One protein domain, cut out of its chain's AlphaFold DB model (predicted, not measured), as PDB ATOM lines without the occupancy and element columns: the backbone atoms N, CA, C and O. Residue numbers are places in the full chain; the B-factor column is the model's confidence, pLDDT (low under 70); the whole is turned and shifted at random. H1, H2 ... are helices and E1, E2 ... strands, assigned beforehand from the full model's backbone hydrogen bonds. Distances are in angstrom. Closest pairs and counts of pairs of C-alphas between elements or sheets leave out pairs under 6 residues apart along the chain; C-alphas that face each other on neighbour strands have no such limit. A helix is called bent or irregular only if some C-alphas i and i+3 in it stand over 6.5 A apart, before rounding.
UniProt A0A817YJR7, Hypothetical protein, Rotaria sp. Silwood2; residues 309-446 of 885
ATOM      1  N   ASN A 309     114.698  81.928 102.147       57.12
ATOM      2  CA  ASN A 309     115.048  80.810 101.249       57.12
ATOM      3  C   ASN A 309     115.786  81.141  99.953       57.12
ATOM      4  O   ASN A 309     116.342  80.242  99.326       57.12
ATOM      5  N   ASN A 310     115.819  82.410  99.559       55.88
ATOM      6  CA  ASN A 310     116.203  82.798  98.201       55.88
ATOM      7  C   ASN A 310     117.698  83.128  98.050       55.88
ATOM      8  O   ASN A 310     118.082  83.756  97.065       55.88
ATOM      9  N   PHE A 311     118.549  82.772  99.020       59.75
ATOM     10  CA  PHE A 311     119.930  83.255  99.049       59.75
ATOM     11  C   PHE A 311     120.958  82.133  99.239       59.75
ATOM     12  O   PHE A 311     120.915  81.373 100.206       59.75
ATOM     13  N   THR A 312     121.942  82.089  98.338       64.56
ATOM     14  CA  THR A 312     123.182  81.296  98.434       64.56
ATOM     15  C   THR A 312     124.264  81.995  99.267       64.56
ATOM     16  O   THR A 312     125.453  81.728  99.115       64.56
ATOM     17  N   THR A 313     123.856  82.896 100.161       75.75
ATOM     18  CA  THR A 313     124.756  83.726 100.960       75.75
ATOM     19  C   THR A 313     124.527  83.455 102.451       75.75
ATOM     20  O   THR A 313     123.369  83.491 102.884       75.75
ATOM     21  N   PRO A 314     125.583  83.235 103.258       83.44
ATOM     22  CA  PRO A 314     125.455  83.179 104.709       83.44
ATOM     23  C   PRO A 314     124.914  84.492 105.289       83.44
ATOM     24  O   PRO A 314     125.227  85.580 104.804       83.44
ATOM     25  N   ARG A 315     124.081  84.390 106.330       84.00
ATOM     26  CA  ARG A 315     123.322  85.534 106.877       84.00
ATOM     27  C   ARG A 315     123.819  85.970 108.252       84.00
ATOM     28  O   ARG A 315     123.690  87.139 108.596       84.00
ATOM     29  N   CYS A 316     124.409  85.059 109.021       86.50
ATOM     30  CA  CYS A 316     124.957  85.360 110.338       86.50
ATOM     31  C   CYS A 316     126.391  85.887 110.211       86.50
ATOM     32  O   CYS A 316     127.325  85.112 110.014       86.50
ATOM     33  N   PHE A 317     126.571  87.204 110.321       89.38
ATOM     34  CA  PHE A 317     127.883  87.850 110.290       89.38
ATOM     35  C   PHE A 317     127.953  89.102 111.163       89.38
ATOM     36  O   PHE A 317     126.949  89.778 111.364       89.38
ATOM     37  N   PHE A 318     129.145  89.452 111.632       89.69
ATOM     38  CA  PHE A 318     129.437  90.692 112.356       89.69
ATOM     39  C   PHE A 318     130.664  91.378 111.749       89.69
ATOM     40  O   PHE A 318     131.341  90.797 110.902       89.69
ATOM     41  N   ILE A 319     130.939  92.620 112.149       89.88
ATOM     42  CA  ILE A 319     132.056  93.401 111.608       89.88
ATOM     43  C   ILE A 319     132.956  93.899 112.731       89.88
ATOM     44  O   ILE A 319     132.467  94.189 113.818       89.88
ATOM     45  N   LEU A 320     134.252  94.010 112.457       86.50
ATOM     46  CA  LEU A 320     135.252  94.616 113.339       86.50
ATOM     47  C   LEU A 320     136.268  95.413 112.511       86.50
ATOM     48  O   LEU A 320     136.393  95.163 111.307       86.50
ATOM     49  N   PRO A 321     137.012  96.356 113.114       84.12
ATOM     50  CA  PRO A 321     138.171  96.967 112.470       84.12
ATOM     51  C   PRO A 321     139.127  95.909 111.890       84.12
ATOM     52  O   PRO A 321     139.371  94.865 112.490       84.12
ATOM     53  N   ALA A 322     139.655  96.155 110.691       77.94
ATOM     54  CA  ALA A 322     140.491  95.196 109.965       77.94
ATOM     55  C   ALA A 322     141.880  94.990 110.593       77.94
ATOM     56  O   ALA A 322     142.540  93.991 110.289       77.94
ATOM     57  N   LYS A 323     142.322  95.944 111.417       74.00
ATOM     58  CA  LYS A 323     143.579  95.937 112.170       74.00
ATOM     59  C   LYS A 323     143.334  96.418 113.593       74.00
ATOM     60  O   LYS A 323     142.362  97.129 113.845       74.00
ATOM     61  N   ASP A 324     144.253  96.071 114.488       65.69
ATOM     62  CA  ASP A 324     144.272  96.570 115.859       65.69
ATOM     63  C   ASP A 324     144.574  98.076 115.856       65.69
ATOM     64  O   ASP A 324     145.725  98.512 115.832       65.69
ATOM     65  N   CYS A 325     143.522  98.893 115.820       62.78
ATOM     66  CA  CYS A 325     143.642 100.344 115.889       62.78
ATOM     67  C   CYS A 325     143.956 100.787 117.323       62.78
ATOM     68  O   CYS A 325     143.381 100.279 118.288       62.78
ATOM     69  N   SER A 326     144.831 101.785 117.471       64.19
ATOM     70  CA  SER A 326     145.114 102.382 118.777       64.19
ATOM     71  C   SER A 326     143.858 103.021 119.388       64.19
ATOM     72  O   SER A 326     142.965 103.501 118.684       64.19
ATOM     73  N   SER A 327     143.792 103.072 120.723       61.97
ATOM     74  CA  SER A 327     142.648 103.660 121.438       61.97
ATOM     75  C   SER A 327     142.427 105.141 121.094       61.97
ATOM     76  O   SER A 327     141.294 105.607 121.072       61.97
ATOM     77  N   GLU A 328     143.488 105.873 120.746       63.94
ATOM     78  CA  GLU A 328     143.407 107.270 120.298       63.94
ATOM     79  C   GLU A 328     142.690 107.421 118.947       63.94
ATOM     80  O   GLU A 328     141.960 108.392 118.739       63.94
ATOM     81  N   LEU A 329     142.847 106.449 118.039       66.94
ATOM     82  CA  LEU A 329     142.164 106.438 116.742       66.94
ATOM     83  C   LEU A 329     140.675 106.109 116.892       66.94
ATOM     84  O   LEU A 329     139.850 106.752 116.243       66.94
ATOM     85  N   ILE A 330     140.342 105.153 117.767       64.94
ATOM     86  CA  ILE A 330     138.964 104.723 118.068       64.94
ATOM     87  C   ILE A 330     138.164 105.844 118.742       64.94
ATOM     88  O   ILE A 330     136.974 105.977 118.490       64.94
ATOM     89  N   ASN A 331     138.797 106.703 119.540       67.06
ATOM     90  CA  ASN A 331     138.096 107.782 120.243       67.06
ATOM     91  C   ASN A 331     137.744 108.992 119.355       67.06
ATOM     92  O   ASN A 331     137.012 109.879 119.789       67.06
ATOM     93  N   ASN A 332     138.259 109.061 118.124       74.81
ATOM     94  CA  ASN A 332     137.989 110.165 117.207       74.81
ATOM     95  C   ASN A 332     136.979 109.745 116.131       74.81
ATOM     96  O   ASN A 332     137.332 109.029 115.193       74.81
ATOM     97  N   GLU A 333     135.745 110.254 116.215       68.88
ATOM     98  CA  GLU A 333     134.662 109.895 115.285       68.88
ATOM     99  C   GLU A 333     135.007 110.110 113.805       68.88
ATOM    100  O   GLU A 333     134.525 109.388 112.931       68.88
ATOM    101  N   ASN A 334     135.873 111.085 113.505       72.56
ATOM    102  CA  ASN A 334     136.283 111.383 112.133       72.56
ATOM    103  C   ASN A 334     137.154 110.280 111.516       72.56
ATOM    104  O   ASN A 334     137.291 110.228 110.293       72.56
ATOM    105  N   ASN A 335     137.750 109.416 112.339       73.25
ATOM    106  CA  ASN A 335     138.585 108.305 111.892       73.25
ATOM    107  C   ASN A 335     137.781 107.022 111.666       73.25
ATOM    108  O   ASN A 335     138.250 106.141 110.954       73.25
ATOM    109  N   TRP A 336     136.557 106.909 112.192       75.25
ATOM    110  CA  TRP A 336     135.770 105.679 112.052       75.25
ATOM    111  C   TRP A 336     135.471 105.343 110.589       75.25
ATOM    112  O   TRP A 336     135.525 104.184 110.201       75.25
ATOM    113  N   LEU A 337     135.224 106.352 109.749       71.94
ATOM    114  CA  LEU A 337     135.006 106.168 108.306       71.94
ATOM    115  C   LEU A 337     136.289 105.893 107.516       71.94
ATOM    116  O   LEU A 337     136.229 105.522 106.346       71.94
ATOM    117  N   LYS A 338     137.437 106.146 108.144       73.44
ATOM    118  CA  LYS A 338     138.761 106.049 107.539       73.44
ATOM    119  C   LYS A 338     139.380 104.666 107.725       73.44
ATOM    120  O   LYS A 338     140.210 104.229 106.935       73.44
ATOM    121  N   ILE A 339     138.977 103.973 108.775       77.75
ATOM    122  CA  ILE A 339     139.459 102.634 109.078       77.75
ATOM    123  C   ILE A 339     138.724 101.624 108.190       77.75
ATOM    124  O   ILE A 339     137.522 101.738 107.944       77.75
ATOM    125  N   HIS A 340     139.454 100.623 107.708       81.69
ATOM    126  CA  HIS A 340     138.876  99.482 106.999       81.69
ATOM    127  C   HIS A 340     138.251  98.480 107.976       81.69
ATOM    128  O   HIS A 340     138.801  98.240 109.048       81.69
ATOM    129  N   TYR A 341     137.139  97.848 107.596       85.38
ATOM    130  CA  TYR A 341     136.427  96.867 108.430       85.38
ATOM    131  C   TYR A 341     136.449  95.487 107.793       85.38
ATOM    132  O   TYR A 341     136.312  95.357 106.579       85.38
ATOM    133  N   LYS A 342     136.565  94.450 108.618       86.75
ATOM    134  CA  LYS A 342     136.388  93.059 108.214       86.75
ATOM    135  C   LYS A 342     135.058  92.514 108.710       86.75
ATOM    136  O   LYS A 342     134.677  92.740 109.854       86.75
ATOM    137  N   LEU A 343     134.399  91.753 107.852       90.38
ATOM    138  CA  LEU A 343     133.214  90.965 108.124       90.38
ATOM    139  C   LEU A 343     133.601  89.527 108.469       90.38
ATOM    140  O   LEU A 343     134.338  88.876 107.728       90.38
ATOM    141  N   TYR A 344     133.045  89.020 109.559       87.19
ATOM    142  CA  TYR A 344     133.246  87.670 110.065       87.19
ATOM    143  C   TYR A 344     131.916  86.925 110.081       87.19
ATOM    144  O   TYR A 344     130.928  87.435 110.605       87.19
ATOM    145  N   PHE A 345     131.883  85.724 109.509       87.94
ATOM    146  CA  PHE A 345     130.703  84.871 109.495       87.94
ATOM    147  C   PHE A 345     130.666  83.953 110.715       87.94
ATOM    148  O   PHE A 345     131.693  83.464 111.189       87.94
ATOM    149  N   LEU A 346     129.456  83.678 111.191       86.75
ATOM    150  CA  LEU A 346     129.186  82.708 112.242       86.75
ATOM    151  C   LEU A 346     128.676  81.400 111.630       86.75
ATOM    152  O   LEU A 346     127.875  81.403 110.697       86.75
ATOM    153  N   CYS A 347     129.125  80.280 112.185       86.81
ATOM    154  CA  CYS A 347     128.632  78.952 111.860       86.81
ATOM    155  C   CYS A 347     127.270  78.707 112.527       86.81
ATOM    156  O   CYS A 347     127.149  78.736 113.751       86.81
ATOM    157  N   GLU A 348     126.253  78.410 111.718       86.00
ATOM    158  CA  GLU A 348     124.891  78.045 112.131       86.00
ATOM    159  C   GLU A 348     124.811  76.535 112.454       86.00
ATOM    160  O   GLU A 348     124.009  75.780 111.894       86.00
ATOM    161  N   CYS A 349     125.708  76.050 113.320       80.75
ATOM    162  CA  CYS A 349     125.760  74.640 113.732       80.75
ATOM    163  C   CYS A 349     124.655  74.248 114.720       80.75
ATOM    164  O   CYS A 349     124.347  73.063 114.824       80.75
ATOM    165  N   SER A 350     124.046  75.225 115.393       79.00
ATOM    166  CA  SER A 350     123.003  75.020 116.394       79.00
ATOM    167  C   SER A 350     121.952  76.127 116.350       79.00
ATOM    168  O   SER A 350     122.210  77.230 115.864       79.00
ATOM    169  N   ASN A 351     120.772  75.822 116.888       76.94
ATOM    170  CA  ASN A 351     119.735  76.813 117.184       76.94
ATOM    171  C   ASN A 351     119.977  77.510 118.536       76.94
ATOM    172  O   ASN A 351     119.275  78.462 118.872       76.94
ATOM    173  N   GLU A 352     120.966  77.045 119.300       77.50
ATOM    174  CA  GLU A 352     121.397  77.631 120.561       77.50
ATOM    175  C   GLU A 352     122.514  78.672 120.307       77.50
ATOM    176  O   GLU A 352     123.579  78.314 119.794       77.50
ATOM    177  N   PRO A 353     122.313  79.969 120.636       75.94
ATOM    178  CA  PRO A 353     123.267  81.032 120.288       75.94
ATOM    179  C   PRO A 353     124.667  80.844 120.891       75.94
ATOM    180  O   PRO A 353     125.656  81.272 120.302       75.94
ATOM    181  N   ASN A 354     124.753  80.205 122.058       72.31
ATOM    182  CA  ASN A 354     125.993  79.917 122.785       72.31
ATOM    183  C   ASN A 354     126.823  78.771 122.172       72.31
ATOM    184  O   ASN A 354     127.994  78.614 122.517       72.31
ATOM    185  N   GLU A 355     126.238  77.977 121.277       75.19
ATOM    186  CA  GLU A 355     126.933  76.909 120.550       75.19
ATOM    187  C   GLU A 355     127.483  77.383 119.196       75.19
ATOM    188  O   GLU A 355     128.273  76.679 118.565       75.19
ATOM    189  N   MET A 356     127.093  78.580 118.744       80.50
ATOM    190  CA  MET A 356     127.638  79.192 117.533       80.50
ATOM    191  C   MET A 356     129.098  79.614 117.727       80.50
ATOM    192  O   MET A 356     129.540  79.973 118.817       80.50
ATOM    193  N   HIS A 357     129.853  79.636 116.633       80.12
ATOM    194  CA  HIS A 357     131.247  80.079 116.627       80.12
ATOM    195  C   HIS A 357     131.589  80.798 115.318       80.12
ATOM    196  O   HIS A 357     130.855  80.679 114.337       80.12
ATOM    197  N   ILE A 358     132.713  81.523 115.274       81.69
ATOM    198  CA  ILE A 358     133.216  82.106 114.020       81.69
ATOM    199  C   ILE A 358     133.597  80.966 113.081       81.69
ATOM    200  O   ILE A 358     134.261  80.006 113.485       81.69
ATOM    201  N   ALA A 359     133.155  81.045 111.832       81.31
ATOM    202  CA  ALA A 359     133.569  80.096 110.816       81.31
ATOM    203  C   ALA A 359     135.095  80.215 110.567       81.31
ATOM    204  O   ALA A 359     135.674  81.275 110.804       81.31
ATOM    205  N   PRO A 360     135.789  79.152 110.129       75.44
ATOM    206  CA  PRO A 360     137.249  79.156 110.022       75.44
ATOM    207  C   PRO A 360     137.727  79.987 108.816       75.44
ATOM    208  O   PRO A 360     138.020  79.443 107.754       75.44
ATOM    209  N   HIS A 361     137.787  81.314 108.969       77.12
ATOM    210  CA  HIS A 361     138.264  82.258 107.953       77.12
ATOM    211  C   HIS A 361     138.874  83.534 108.574       77.12
ATOM    212  O   HIS A 361     138.643  83.848 109.738       77.12
ATOM    213  N   HIS A 362     139.630  84.307 107.785       73.56
ATOM    214  CA  HIS A 362     140.386  85.491 108.249       73.56
ATOM    215  C   HIS A 362     139.621  86.833 108.192       73.56
ATOM    216  O   HIS A 362     140.230  87.905 108.327       73.56
ATOM    217  N   GLY A 363     138.306  86.785 107.976       79.00
ATOM    218  CA  GLY A 363     137.453  87.955 107.741       79.00
ATOM    219  C   GLY A 363     137.524  88.514 106.312       79.00
ATOM    220  O   GLY A 363     138.563  88.452 105.659       79.00
ATOM    221  N   TYR A 364     136.417  89.090 105.837       82.19
ATOM    222  CA  TYR A 364     136.277  89.706 104.511       82.19
ATOM    223  C   TYR A 364     136.300  91.221 104.616       82.19
ATOM    224  O   TYR A 364     135.506  91.783 105.362       82.19
ATOM    225  N   LEU A 365     137.165  91.905 103.875       80.56
ATOM    226  CA  LEU A 365     137.172  93.368 103.891       80.56
ATOM    227  C   LEU A 365     135.871  93.919 103.285       80.56
ATOM    228  O   LEU A 365     135.406  93.438 102.255       80.56
ATOM    229  N   ILE A 366     135.311  94.939 103.930       83.69
ATOM    230  CA  ILE A 366     134.078  95.603 103.518       83.69
ATOM    231  C   ILE A 366     134.399  96.818 102.647       83.69
ATOM    232  O   ILE A 366     134.963  97.813 103.106       83.69
ATOM    233  N   ARG A 367     133.948  96.765 101.397       74.06
ATOM    234  CA  ARG A 367     133.841  97.894 100.474       74.06
ATOM    235  C   ARG A 367     132.662  98.775 100.888       74.06
ATOM    236  O   ARG A 367     131.616  98.270 101.287       74.06
ATOM    237  N   LYS A 368     132.799 100.096 100.743       76.31
ATOM    238  CA  LYS A 368     131.730 101.086 101.011       76.31
ATOM    239  C   LYS A 368     131.049 100.878 102.385       76.31
ATOM    240  O   LYS A 368     129.834 100.673 102.444       76.31
ATOM    241  N   PRO A 369     131.794 100.962 103.505       81.00
ATOM    242  CA  PRO A 369     131.295 100.604 104.838       81.00
ATOM    243  C   PRO A 369     130.022 101.362 105.249       81.00
ATOM    244  O   PRO A 369     129.146 100.777 105.872       81.00
ATOM    245  N   ILE A 370     129.864 102.629 104.849       80.19
ATOM    246  CA  ILE A 370     128.659 103.421 105.155       80.19
ATOM    247  C   ILE A 370     127.414 102.835 104.480       80.19
ATOM    248  O   ILE A 370     126.377 102.678 105.118       80.19
ATOM    249  N   GLU A 371     127.511 102.503 103.190       82.25
ATOM    250  CA  GLU A 371     126.401 101.921 102.432       82.25
ATOM    251  C   GLU A 371     126.065 100.521 102.960       82.25
ATOM    252  O   GLU A 371     124.894 100.190 103.160       82.25
ATOM    253  N   PHE A 372     127.103  99.737 103.260       87.31
ATOM    254  CA  PHE A 372     126.976  98.429 103.887       87.31
ATOM    255  C   PHE A 372     126.224  98.509 105.224       87.31
ATOM    256  O   PHE A 372     125.243  97.793 105.420       87.31
ATOM    257  N   ILE A 373     126.632  99.405 106.127       87.12
ATOM    258  CA  ILE A 373     126.000  99.587 107.445       87.12
ATOM    259  C   ILE A 373     124.568 100.105 107.293       87.12
ATOM    260  O   ILE A 373     123.666  99.606 107.965       87.12
ATOM    261  N   GLY A 374     124.325 101.045 106.376       84.88
ATOM    262  CA  GLY A 374     122.974 101.524 106.083       84.88
ATOM    263  C   GLY A 374     122.033 100.387 105.672       84.88
ATOM    264  O   GLY A 374     120.905 100.316 106.165       84.88
ATOM    265  N   ARG A 375     122.515  99.459 104.832       84.94
ATOM    266  CA  ARG A 375     121.738  98.325 104.299       84.94
ATOM    267  C   ARG A 375     121.599  97.149 105.271       84.94
ATOM    268  O   ARG A 375     120.522  96.564 105.345       84.94
ATOM    269  N   TYR A 376     122.660  96.786 105.990       86.88
ATOM    270  CA  TYR A 376     122.710  95.586 106.837       86.88
ATOM    271  C   TYR A 376     122.655  95.886 108.341       86.88
ATOM    272  O   TYR A 376     122.737  94.958 109.141       86.88
ATOM    273  N   GLY A 377     122.470  97.145 108.751       86.50
ATOM    274  CA  GLY A 377     122.489  97.580 110.153       86.50
ATOM    275  C   GLY A 377     121.556  96.799 111.082       86.50
ATOM    276  O   GLY A 377     121.968  96.426 112.179       86.50
ATOM    277  N   SER A 378     120.338  96.462 110.641       81.81
ATOM    278  CA  SER A 378     119.411  95.638 111.434       81.81
ATOM    279  C   SER A 378     119.943  94.216 111.654       81.81
ATOM    280  O   SER A 378     119.838  93.688 112.759       81.81
ATOM    281  N   CYS A 379     120.565  93.618 110.629       85.25
ATOM    282  CA  CYS A 379     121.216  92.307 110.725       85.25
ATOM    283  C   CYS A 379     122.425  92.370 111.668       85.25
ATOM    284  O   CYS A 379     122.515  91.578 112.604       85.25
ATOM    285  N   LEU A 380     123.294  93.372 111.483       87.56
ATOM    286  CA  LEU A 380     124.472  93.598 112.324       87.56
ATOM    287  C   LEU A 380     124.105  93.784 113.794       87.56
ATOM    288  O   LEU A 380     124.823  93.310 114.664       87.56
ATOM    289  N   ARG A 381     122.982  94.444 114.092       83.50
ATOM    290  CA  ARG A 381     122.503  94.619 115.468       83.50
ATOM    291  C   ARG A 381     122.155  93.281 116.123       83.50
ATOM    292  O   ARG A 381     122.465  93.073 117.293       83.50
ATOM    293  N   ILE A 382     121.521  92.373 115.383       80.56
ATOM    294  CA  ILE A 382     121.140  91.043 115.878       80.56
ATOM    295  C   ILE A 382     122.386  90.187 116.093       80.56
ATOM    296  O   ILE A 382     122.576  89.631 117.171       80.56
ATOM    297  N   THR A 383     123.267  90.123 115.100       83.81
ATOM    298  CA  THR A 383     124.483  89.305 115.171       83.81
ATOM    299  C   THR A 383     125.501  89.853 116.167       83.81
ATOM    300  O   THR A 383     126.150  89.069 116.853       83.81
ATOM    301  N   SER A 384     125.590  91.174 116.346       81.62
ATOM    302  CA  SER A 384     126.430  91.776 117.392       81.62
ATOM    303  C   SER A 384     125.938  91.405 118.789       81.62
ATOM    304  O   SER A 384     126.758  91.109 119.649       81.62
ATOM    305  N   ARG A 385     124.618  91.317 119.017       79.75
ATOM    306  CA  ARG A 385     124.065  90.818 120.291       79.75
ATOM    307  C   ARG A 385     124.407  89.349 120.539       79.75
ATOM    308  O   ARG A 385     124.724  88.997 121.672       79.75
ATOM    309  N   ILE A 386     124.384  88.508 119.496       80.19
ATOM    310  CA  ILE A 386     124.844  87.109 119.585       80.19
ATOM    311  C   ILE A 386     126.298  87.076 120.060       80.19
ATOM    312  O   ILE A 386     126.621  86.389 121.026       80.19
ATOM    313  N   VAL A 387     127.169  87.861 119.424       79.50
ATOM    314  CA  VAL A 387     128.593  87.907 119.777       79.50
ATOM    315  C   VAL A 387     128.825  88.473 121.179       79.50
ATOM    316  O   VAL A 387     129.610  87.913 121.934       79.50
ATOM    317  N   GLN A 388     128.122  89.533 121.573       76.75
ATOM    318  CA  GLN A 388     128.219  90.101 122.921       76.75
ATOM    319  C   GLN A 388     127.807  89.098 124.008       76.75
ATOM    320  O   GLN A 388     128.444  89.047 125.057       76.75
ATOM    321  N   LEU A 389     126.797  88.257 123.755       75.75
ATOM    322  CA  LEU A 389     126.469  87.142 124.648       75.75
ATOM    323  C   LEU A 389     127.583  86.101 124.695       75.75
ATOM    324  O   LEU A 389     127.956  85.671 125.778       75.75
ATOM    325  N   LEU A 390     128.162  85.722 123.552       72.12
ATOM    326  CA  LEU A 390     129.313  84.811 123.529       72.12
ATOM    327  C   LEU A 390     130.495  85.364 124.345       72.12
ATOM    328  O   LEU A 390     131.177  84.601 125.028       72.12
ATOM    329  N   LEU A 391     130.712  86.683 124.315       68.56
ATOM    330  CA  LEU A 391     131.753  87.363 125.087       68.56
ATOM    331  C   LEU A 391     131.440  87.415 126.589       68.56
ATOM    332  O   LEU A 391     132.347  87.194 127.390       68.56
ATOM    333  N   SER A 392     130.189  87.636 127.001       65.88
ATOM    334  CA  SER A 392     129.835  87.739 128.428       65.88
ATOM    335  C   SER A 392     130.042  86.427 129.201       65.88
ATOM    336  O   SER A 392     130.379  86.452 130.386       65.88
ATOM    337  N   PHE A 393     129.959  85.274 128.528       62.16
ATOM    338  CA  PHE A 393     130.247  83.964 129.128       62.16
ATOM    339  C   PHE A 393     131.743  83.689 129.371       62.16
ATOM    340  O   PHE A 393     132.075  82.740 130.085       62.16
ATOM    341  N   THR A 394     132.658  84.516 128.847       51.69
ATOM    342  CA  THR A 394     134.108  84.383 129.107       51.69
ATOM    343  C   THR A 394     134.489  84.738 130.547       51.69
ATOM    344  O   THR A 394     135.452  84.193 131.081       51.69
ATOM    345  N   VAL A 395     133.707  85.609 131.195       43.69
ATOM    346  CA  VAL A 395     134.003  86.188 132.518       43.69
ATOM    347  C   VAL A 395     133.593  85.257 133.672       43.69
ATOM    348  O   VAL A 395     134.094  85.394 134.784       43.69
ATOM    349  N   ILE A 396     132.714  84.279 133.422       41.84
ATOM    350  CA  ILE A 396     132.014  83.512 134.474       41.84
ATOM    351  C   ILE A 396     132.689  82.153 134.786       41.84
ATOM    352  O   ILE A 396     132.313  81.472 135.734       41.84
ATOM    353  N   GLY A 397     133.744  81.759 134.061       40.91
ATOM    354  CA  GLY A 397     134.571  80.595 134.429       40.91
ATOM    355  C   GLY A 397     133.882  79.221 134.332       40.91
ATOM    356  O   GLY A 397     134.224  78.317 135.088       40.91
ATOM    357  N   THR A 398     132.922  79.042 133.416       40.19
ATOM    358  CA  THR A 398     132.189  77.775 133.176       40.19
ATOM    359  C   THR A 398     132.741  76.987 131.972       40.19
ATOM    360  O   THR A 398     133.620  77.478 131.263       40.19
ATOM    361  N   GLU A 399     132.230  75.778 131.670       38.88
ATOM    362  CA  GLU A 399     132.555  75.027 130.429       38.88
ATOM    363  C   GLU A 399     132.354  75.872 129.148       38.88
ATOM    364  O   GLU A 399     133.114  75.741 128.185       38.88
ATOM    365  N   TRP A 400     131.413  76.824 129.179       42.69
ATOM    366  CA  TRP A 400     131.119  77.794 128.114       42.69
ATOM    367  C   TRP A 400     132.251  78.807 127.851       42.69
ATOM    368  O   TRP A 400     132.312  79.408 126.774       42.69
ATOM    369  N   SER A 401     133.202  78.951 128.783       45.41
ATOM    370  CA  SER A 401     134.406  79.777 128.602       45.41
ATOM    371  C   SER A 401     135.308  79.269 127.470       45.41
ATOM    372  O   SER A 401     136.007  80.055 126.846       45.41
ATOM    373  N   GLN A 402     135.298  77.972 127.138       48.00
ATOM    374  CA  GLN A 402     136.250  77.409 126.168       48.00
ATOM    375  C   GLN A 402     135.911  77.742 124.711       48.00
ATOM    376  O   GLN A 402     136.813  78.022 123.920       48.00
ATOM    377  N   ASN A 403     134.625  77.734 124.352       45.94
ATOM    378  CA  ASN A 403     134.176  78.109 123.007       45.94
ATOM    379  C   ASN A 403     134.332  79.613 122.773       45.94
ATOM    380  O   ASN A 403     134.740  80.036 121.694       45.94
ATOM    381  N   SER A 404     134.095  80.411 123.811       48.25
ATOM    382  CA  SER A 404     134.290  81.857 123.783       48.25
ATOM    383  C   SER A 404     135.777  82.260 123.826       48.25
ATOM    384  O   SER A 404     136.181  83.202 123.150       48.25
ATOM    385  N   LEU A 405     136.645  81.482 124.483       50.47
ATOM    386  CA  LEU A 405     138.108  81.606 124.381       50.47
ATOM    387  C   LEU A 405     138.634  81.258 122.981       50.47
ATOM    388  O   LEU A 405     139.510  81.956 122.472       50.47
ATOM    389  N   LYS A 406     138.082  80.224 122.327       53.53
ATOM    390  CA  LYS A 406     138.369  79.929 120.909       53.53
ATOM    391  C   LYS A 406     137.924  81.081 120.005       53.53
ATOM    392  O   LYS A 406     138.721  81.537 119.190       53.53
ATOM    393  N   PHE A 407     136.703  81.580 120.207       56.62
ATOM    394  CA  PHE A 407     136.140  82.745 119.516       56.62
ATOM    395  C   PHE A 407     137.060  83.975 119.623       56.62
ATOM    396  O   PHE A 407     137.360  84.622 118.624       56.62
ATOM    397  N   LEU A 408     137.580  84.254 120.820       55.75
ATOM    398  CA  LEU A 408     138.527  85.340 121.075       55.75
ATOM    399  C   LEU A 408     139.897  85.103 120.433       55.75
ATOM    400  O   LEU A 408     140.433  85.994 119.785       55.75
ATOM    401  N   SER A 409     140.443  83.892 120.542       54.91
ATOM    402  CA  SER A 409     141.737  83.552 119.935       54.91
ATOM    403  C   SER A 409     141.751  83.674 118.406       54.91
ATOM    404  O   SER A 409     142.810  83.886 117.826       54.91
ATOM    405  N   SER A 410     140.591  83.585 117.745       54.25
ATOM    406  CA  SER A 410     140.468  83.800 116.298       54.25
ATOM    407  C   SER A 410     140.422  85.272 115.866       54.25
ATOM    408  O   SER A 410     140.522  85.540 114.671       54.25
ATOM    409  N   LEU A 411     140.281  86.223 116.797       57.44
ATOM    410  CA  LEU A 411     140.132  87.651 116.485       57.44
ATOM    411  C   LEU A 411     141.449  88.443 116.498       57.44
ATOM    412  O   LEU A 411     141.478  89.545 115.958       57.44
ATOM    413  N   SER A 412     142.545  87.923 117.069       52.22
ATOM    414  CA  SER A 412     143.858  88.593 117.019       52.22
ATOM    415  C   SER A 412     145.042  87.630 117.165       52.22
ATOM    416  O   SER A 412     144.897  86.514 117.654       52.22
ATOM    417  N   SER A 413     146.240  88.102 116.813       41.91
ATOM    418  CA  SER A 413     147.532  87.437 117.044       41.91
ATOM    419  C   SER A 413     148.102  87.638 118.462       41.91
ATOM    420  O   SER A 413     149.189  87.141 118.768       41.91
ATOM    421  N   ILE A 414     147.394  88.360 119.337       40.66
ATOM    422  CA  ILE A 414     147.793  88.639 120.723       40.66
ATOM    423  C   ILE A 414     147.327  87.485 121.624       40.66
ATOM    424  O   ILE A 414     146.272  86.895 121.403       40.66
ATOM    425  N   LYS A 415     148.117  87.139 122.653       42.22
ATOM    426  CA  LYS A 415     147.782  86.062 123.600       42.22
ATOM    427  C   LYS A 415     146.395  86.302 124.231       42.22
ATOM    428  O   LYS A 415     146.251  87.289 124.955       42.22
ATOM    429  N   PRO A 416     145.410  85.404 124.038       47.56
ATOM    430  CA  PRO A 416     144.143  85.484 124.759       47.56
ATOM    431  C   PRO A 416     144.398  85.291 126.266       47.56
ATOM    432  O   PRO A 416     145.277  84.508 126.632       47.56
ATOM    433  N   ASN A 417     143.628  85.999 127.109       50.28
ATOM    434  CA  ASN A 417     143.585  85.968 128.592       50.28
ATOM    435  C   ASN A 417     144.143  87.180 129.363       50.28
ATOM    436  O   ASN A 417     144.383  87.060 130.566       50.28
ATOM    437  N   THR A 418     144.313  88.356 128.755       54.97
ATOM    438  CA  THR A 418     144.488  89.594 129.540       54.97
ATOM    439  C   THR A 418     143.172  90.381 129.614       54.97
ATOM    440  O   THR A 418     142.468  90.478 128.608       54.97
ATOM    441  N   PRO A 419     142.816  90.980 130.768       61.56
ATOM    442  CA  PRO A 419     141.657  91.876 130.884       61.56
ATOM    443  C   PRO A 419     141.680  93.013 129.851       61.56
ATOM    444  O   PRO A 419     140.646  93.409 129.321       61.56
ATOM    445  N   GLU A 420     142.880  93.481 129.506       60.97
ATOM    446  CA  GLU A 420     143.131  94.491 128.474       60.97
ATOM    447  C   GLU A 420     142.680  94.038 127.071       60.97
ATOM    448  O   GLU A 420     142.192  94.854 126.291       60.97
ATOM    449  N   TYR A 421     142.785  92.742 126.754       64.75
ATOM    450  CA  TYR A 421     142.355  92.185 125.469       64.75
ATOM    451  C   TYR A 421     140.828  92.145 125.333       64.75
ATOM    452  O   TYR A 421     140.282  92.572 124.315       64.75
ATOM    453  N   HIS A 422     140.133  91.700 126.384       65.94
ATOM    454  CA  HIS A 422     138.668  91.728 126.437       65.94
ATOM    455  C   HIS A 422     138.141  93.157 126.317       65.94
ATOM    456  O   HIS A 422     137.278  93.428 125.486       65.94
ATOM    457  N   GLN A 423     138.740  94.085 127.067       69.44
ATOM    458  CA  GLN A 423     138.373  95.495 127.016       69.44
ATOM    459  C   GLN A 423     138.626  96.112 125.629       69.44
ATOM    460  O   GLN A 423     137.868  96.971 125.186       69.44
ATOM    461  N   SER A 424     139.677  95.683 124.922       71.06
ATOM    462  CA  SER A 424     139.939  96.111 123.542       71.06
ATOM    463  C   SER A 424     138.828  95.670 122.585       71.06
ATOM    464  O   SER A 424     138.318  96.484 121.817       71.06
ATOM    465  N   ILE A 425     138.401  94.406 122.660       73.19
ATOM    466  CA  ILE A 425     137.339  93.869 121.795       73.19
ATOM    467  C   ILE A 425     135.983  94.495 122.116       73.19
ATOM    468  O   ILE A 425     135.265  94.883 121.195       73.19
ATOM    469  N   GLU A 426     135.641  94.652 123.395       76.06
ATOM    470  CA  GLU A 426     134.412  95.343 123.806       76.06
ATOM    471  C   GLU A 426     134.348  96.760 123.222       76.06
ATOM    472  O   GLU A 426     133.346  97.115 122.603       76.06
ATOM    473  N   ARG A 427     135.449  97.524 123.285       75.81
ATOM    474  CA  ARG A 427     135.542  98.860 122.665       75.81
ATOM    475  C   ARG A 427     135.354  98.833 121.147       75.81
ATOM    476  O   ARG A 427     134.742  99.742 120.588       75.81
ATOM    477  N   GLN A 428     135.870  97.817 120.454       79.62
ATOM    478  CA  GLN A 428     135.641  97.678 119.010       79.62
ATOM    479  C   GLN A 428     134.154  97.440 118.700       79.62
ATOM    480  O   GLN A 428     133.631  98.018 117.747       79.62
ATOM    481  N   PHE A 429     133.454  96.648 119.518       80.62
ATOM    482  CA  PHE A 429     132.006  96.458 119.387       80.62
ATOM    483  C   PHE A 429     131.208  97.717 119.738       80.62
ATOM    484  O   PHE A 429     130.217  98.002 119.068       80.62
ATOM    485  N   GLU A 430     131.629  98.496 120.735       80.56
ATOM    486  CA  GLU A 430     131.037  99.809 121.035       80.56
ATOM    487  C   GLU A 430     131.136 100.753 119.831       80.56
ATOM    488  O   GLU A 430     130.132 101.346 119.436       80.56
ATOM    489  N   LEU A 431     132.306 100.824 119.182       82.19
ATOM    490  CA  LEU A 431     132.497 101.605 117.957       82.19
ATOM    491  C   LEU A 431     131.560 101.139 116.835       82.19
ATOM    492  O   LEU A 431     130.925 101.960 116.172       82.19
ATOM    493  N   VAL A 432     131.444  99.826 116.617       83.62
ATOM    494  CA  VAL A 432     130.559  99.267 115.581       83.62
ATOM    495  C   VAL A 432     129.093  99.582 115.882       83.62
ATOM    496  O   VAL A 432     128.356  99.973 114.976       83.62
ATOM    497  N   ASN A 433     128.669  99.487 117.142       84.00
ATOM    498  CA  ASN A 433     127.313  99.846 117.552       84.00
ATOM    499  C   ASN A 433     127.030 101.338 117.332       84.00
ATOM    500  O   ASN A 433     125.997 101.672 116.753       84.00
ATOM    501  N   ALA A 434     127.970 102.220 117.685       83.81
ATOM    502  CA  ALA A 434     127.854 103.656 117.431       83.81
ATOM    503  C   ALA A 434     127.730 103.969 115.927       83.81
ATOM    504  O   ALA A 434     126.927 104.811 115.519       83.81
ATOM    505  N   LEU A 435     128.472 103.256 115.071       84.19
ATOM    506  CA  LEU A 435     128.332 103.375 113.617       84.19
ATOM    507  C   LEU A 435     126.958 102.922 113.120       84.19
ATOM    508  O   LEU A 435     126.362 103.597 112.277       84.19
ATOM    509  N   ILE A 436     126.446 101.800 113.632       85.31
ATOM    510  CA  ILE A 436     125.109 101.311 113.283       85.31
ATOM    511  C   ILE A 436     124.063 102.356 113.681       85.31
ATOM    512  O   ILE A 436     123.229 102.708 112.856       85.31
ATOM    513  N   GLU A 437     124.118 102.905 114.891       83.75
ATOM    514  CA  GLU A 437     123.170 103.931 115.348       83.75
ATOM    515  C   GLU A 437     123.221 105.214 114.510       83.75
ATOM    516  O   GLU A 437     122.182 105.794 114.192       83.75
ATOM    517  N   LYS A 438     124.419 105.638 114.098       84.12
ATOM    518  CA  LYS A 438     124.616 106.866 113.317       84.12
ATOM    519  C   LYS A 438     124.134 106.741 111.870       84.12
ATOM    520  O   LYS A 438     123.569 107.694 111.330       84.12
ATOM    521  N   TYR A 439     124.376 105.597 111.228       82.00
ATOM    522  CA  TYR A 439     124.176 105.429 109.781       82.00
ATOM    523  C   TYR A 439     122.982 104.549 109.399       82.00
ATOM    524  O   TYR A 439     122.528 104.616 108.257       82.00
ATOM    525  N   HIS A 440     122.429 103.772 110.329       79.75
ATOM    526  CA  HIS A 440     121.212 102.999 110.110       79.75
ATOM    527  C   HIS A 440     120.030 103.648 110.841       79.75
ATOM    528  O   HIS A 440     119.896 103.542 112.058       79.75
ATOM    529  N   LYS A 441     119.148 104.308 110.082       66.31
ATOM    530  CA  LYS A 441     117.883 104.857 110.593       66.31
ATOM    531  C   LYS A 441     116.783 103.794 110.454       66.31
ATOM    532  O   LYS A 441     116.384 103.537 109.317       66.31
ATOM    533  N   PRO A 442     116.301 103.165 111.541       55.16
ATOM    534  CA  PRO A 442     115.155 102.265 111.449       55.16
ATOM    535  C   PRO A 442     113.908 103.053 111.010       55.16
ATOM    536  O   PRO A 442     113.744 104.220 111.374       55.16
ATOM    537  N   SER A 443     113.040 102.443 110.202       51.72
ATOM    538  CA  SER A 443     111.713 103.006 109.932       51.72
ATOM    539  C   SER A 443     110.859 102.955 111.205       51.72
ATOM    540  O   SER A 443     111.011 102.050 112.021       51.72
ATOM    541  N   ILE A 444     109.962 103.934 111.367       46.59
ATOM    542  CA  ILE A 444     109.184 104.214 112.593       46.59
ATOM    543  C   ILE A 444     108.360 102.996 113.087       46.59
ATOM    544  O   ILE A 444     108.056 102.908 114.269       46.59
ATOM    545  N   ASP A 445     108.092 102.003 112.231       42.16
ATOM    546  CA  ASP A 445     107.345 100.782 112.577       42.16
ATOM    547  C   ASP A 445     108.214  99.609 113.104       42.16
ATOM    548  O   ASP A 445     107.695  98.528 113.376       42.16
ATOM    549  N   GLN A 446     109.541  99.768 113.224       47.94
ATOM    550  CA  GLN A 446     110.487  98.674 113.535       47.94
ATOM    551  C   GLN A 446     111.057  98.689 114.964       47.94
ATOM    552  O   GLN A 446     111.941  97.886 115.276       47.94
TER     553      GLN A 446
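AT A GLANCE: This is residues 309 to 446 of the 885 residues of the protein "Hypothetical protein" of Rotaria sp. Silwood2 (UniProt A0A817YJR7). A small antiparallel sheet of three strands, E1, E2 and E3, is backed by two long helices, H3 and H5, which lie side by side and run opposite ways; H3 is over the sheet, while H5 grazes it near E1. Two very short helices, H1 and H2, lie off to one side, and H4 lies beyond the last residues of H3. The printed part has 138 residues with five named helices and three named strands, in the order E1 H1 H2 E2 E3 H3 H4 H5; the sheet's order is E1 E2 E3, and the class is mostly helix. The whole is compact, with a radius of gyration of the C-alphas of 15.1 A, and rounded, spanning 43 by 40 by 28 A.

IN THESE COORDINATES: Strand E1, residues 317 to 321, begins at C-alpha 317 (127.883, 87.850, 110.290). Helices H1, residues 327 to 330, and H2, residues 333 to 336, follow. Strand E2, residues 341 to 347, is 19.8 A long, and E3 has residues 364 to 366. Helix H3, residues 369 to 392, is 26.9 A long, beginning at C-alpha 369 (131.295, 100.604, 104.838); it is irregular, with C-alphas 375 and 378 8.0 A apart, and has a kink of 83 degrees near residue 378. H4, residues 401 to 409, spans 12.0 A. H5, residues 419 to 439, spans 30.6 A and ends at C-alpha 439 (124.176, 105.429, 109.781).

HOW THE PARTS SIT: E1 and E2 are antiparallel at 149 degrees, with N 318 and O 344 at 2.9 A, within hydrogen-bond range. E2 and E3 form a hairpin, with N 343 and O 364 at 2.7 A. H3 is on the sheet at a height of 4.6 A, slantwise to the strands at 48 degrees to E1 on the local plane; its closest C-alphas to E1 are Leu 380 and Phe 318, 5.8 A. H5 only grazes the sheet with residues 425 to 433. H3 and H5 touch, closest at the C-alphas of Gly 374 and Tyr 439, 5.5 A, at a shallow tilt of 35.0 degrees, only just short of steep, opposite ways. H1 and H2 only just touch, with 3 pairs of C-alphas within 8 A, and only at the corner; their closest C-alphas are Leu 329 and Asn 335, 6.3 A. H4 is close to H3 but not clearly touching, with the C-alphas of Leu 390 and Ser 404 closest at 5.8 A. In H4 and H5 every O i to N i+4 pair is within hydrogen-bond range, in H3 18 of 20; H1 and H2 are too short for such a pair.

THE WHOLE: The two C-alphas farthest apart, Lys 415 and Asp 445, are 44.4 A apart. The printed part has no cut. The link from E2 to E3 is long, with 16 residues. Mean pLDDT of the printed part is 71.1; residues under 70 include 324 to 331 and 391 to 423.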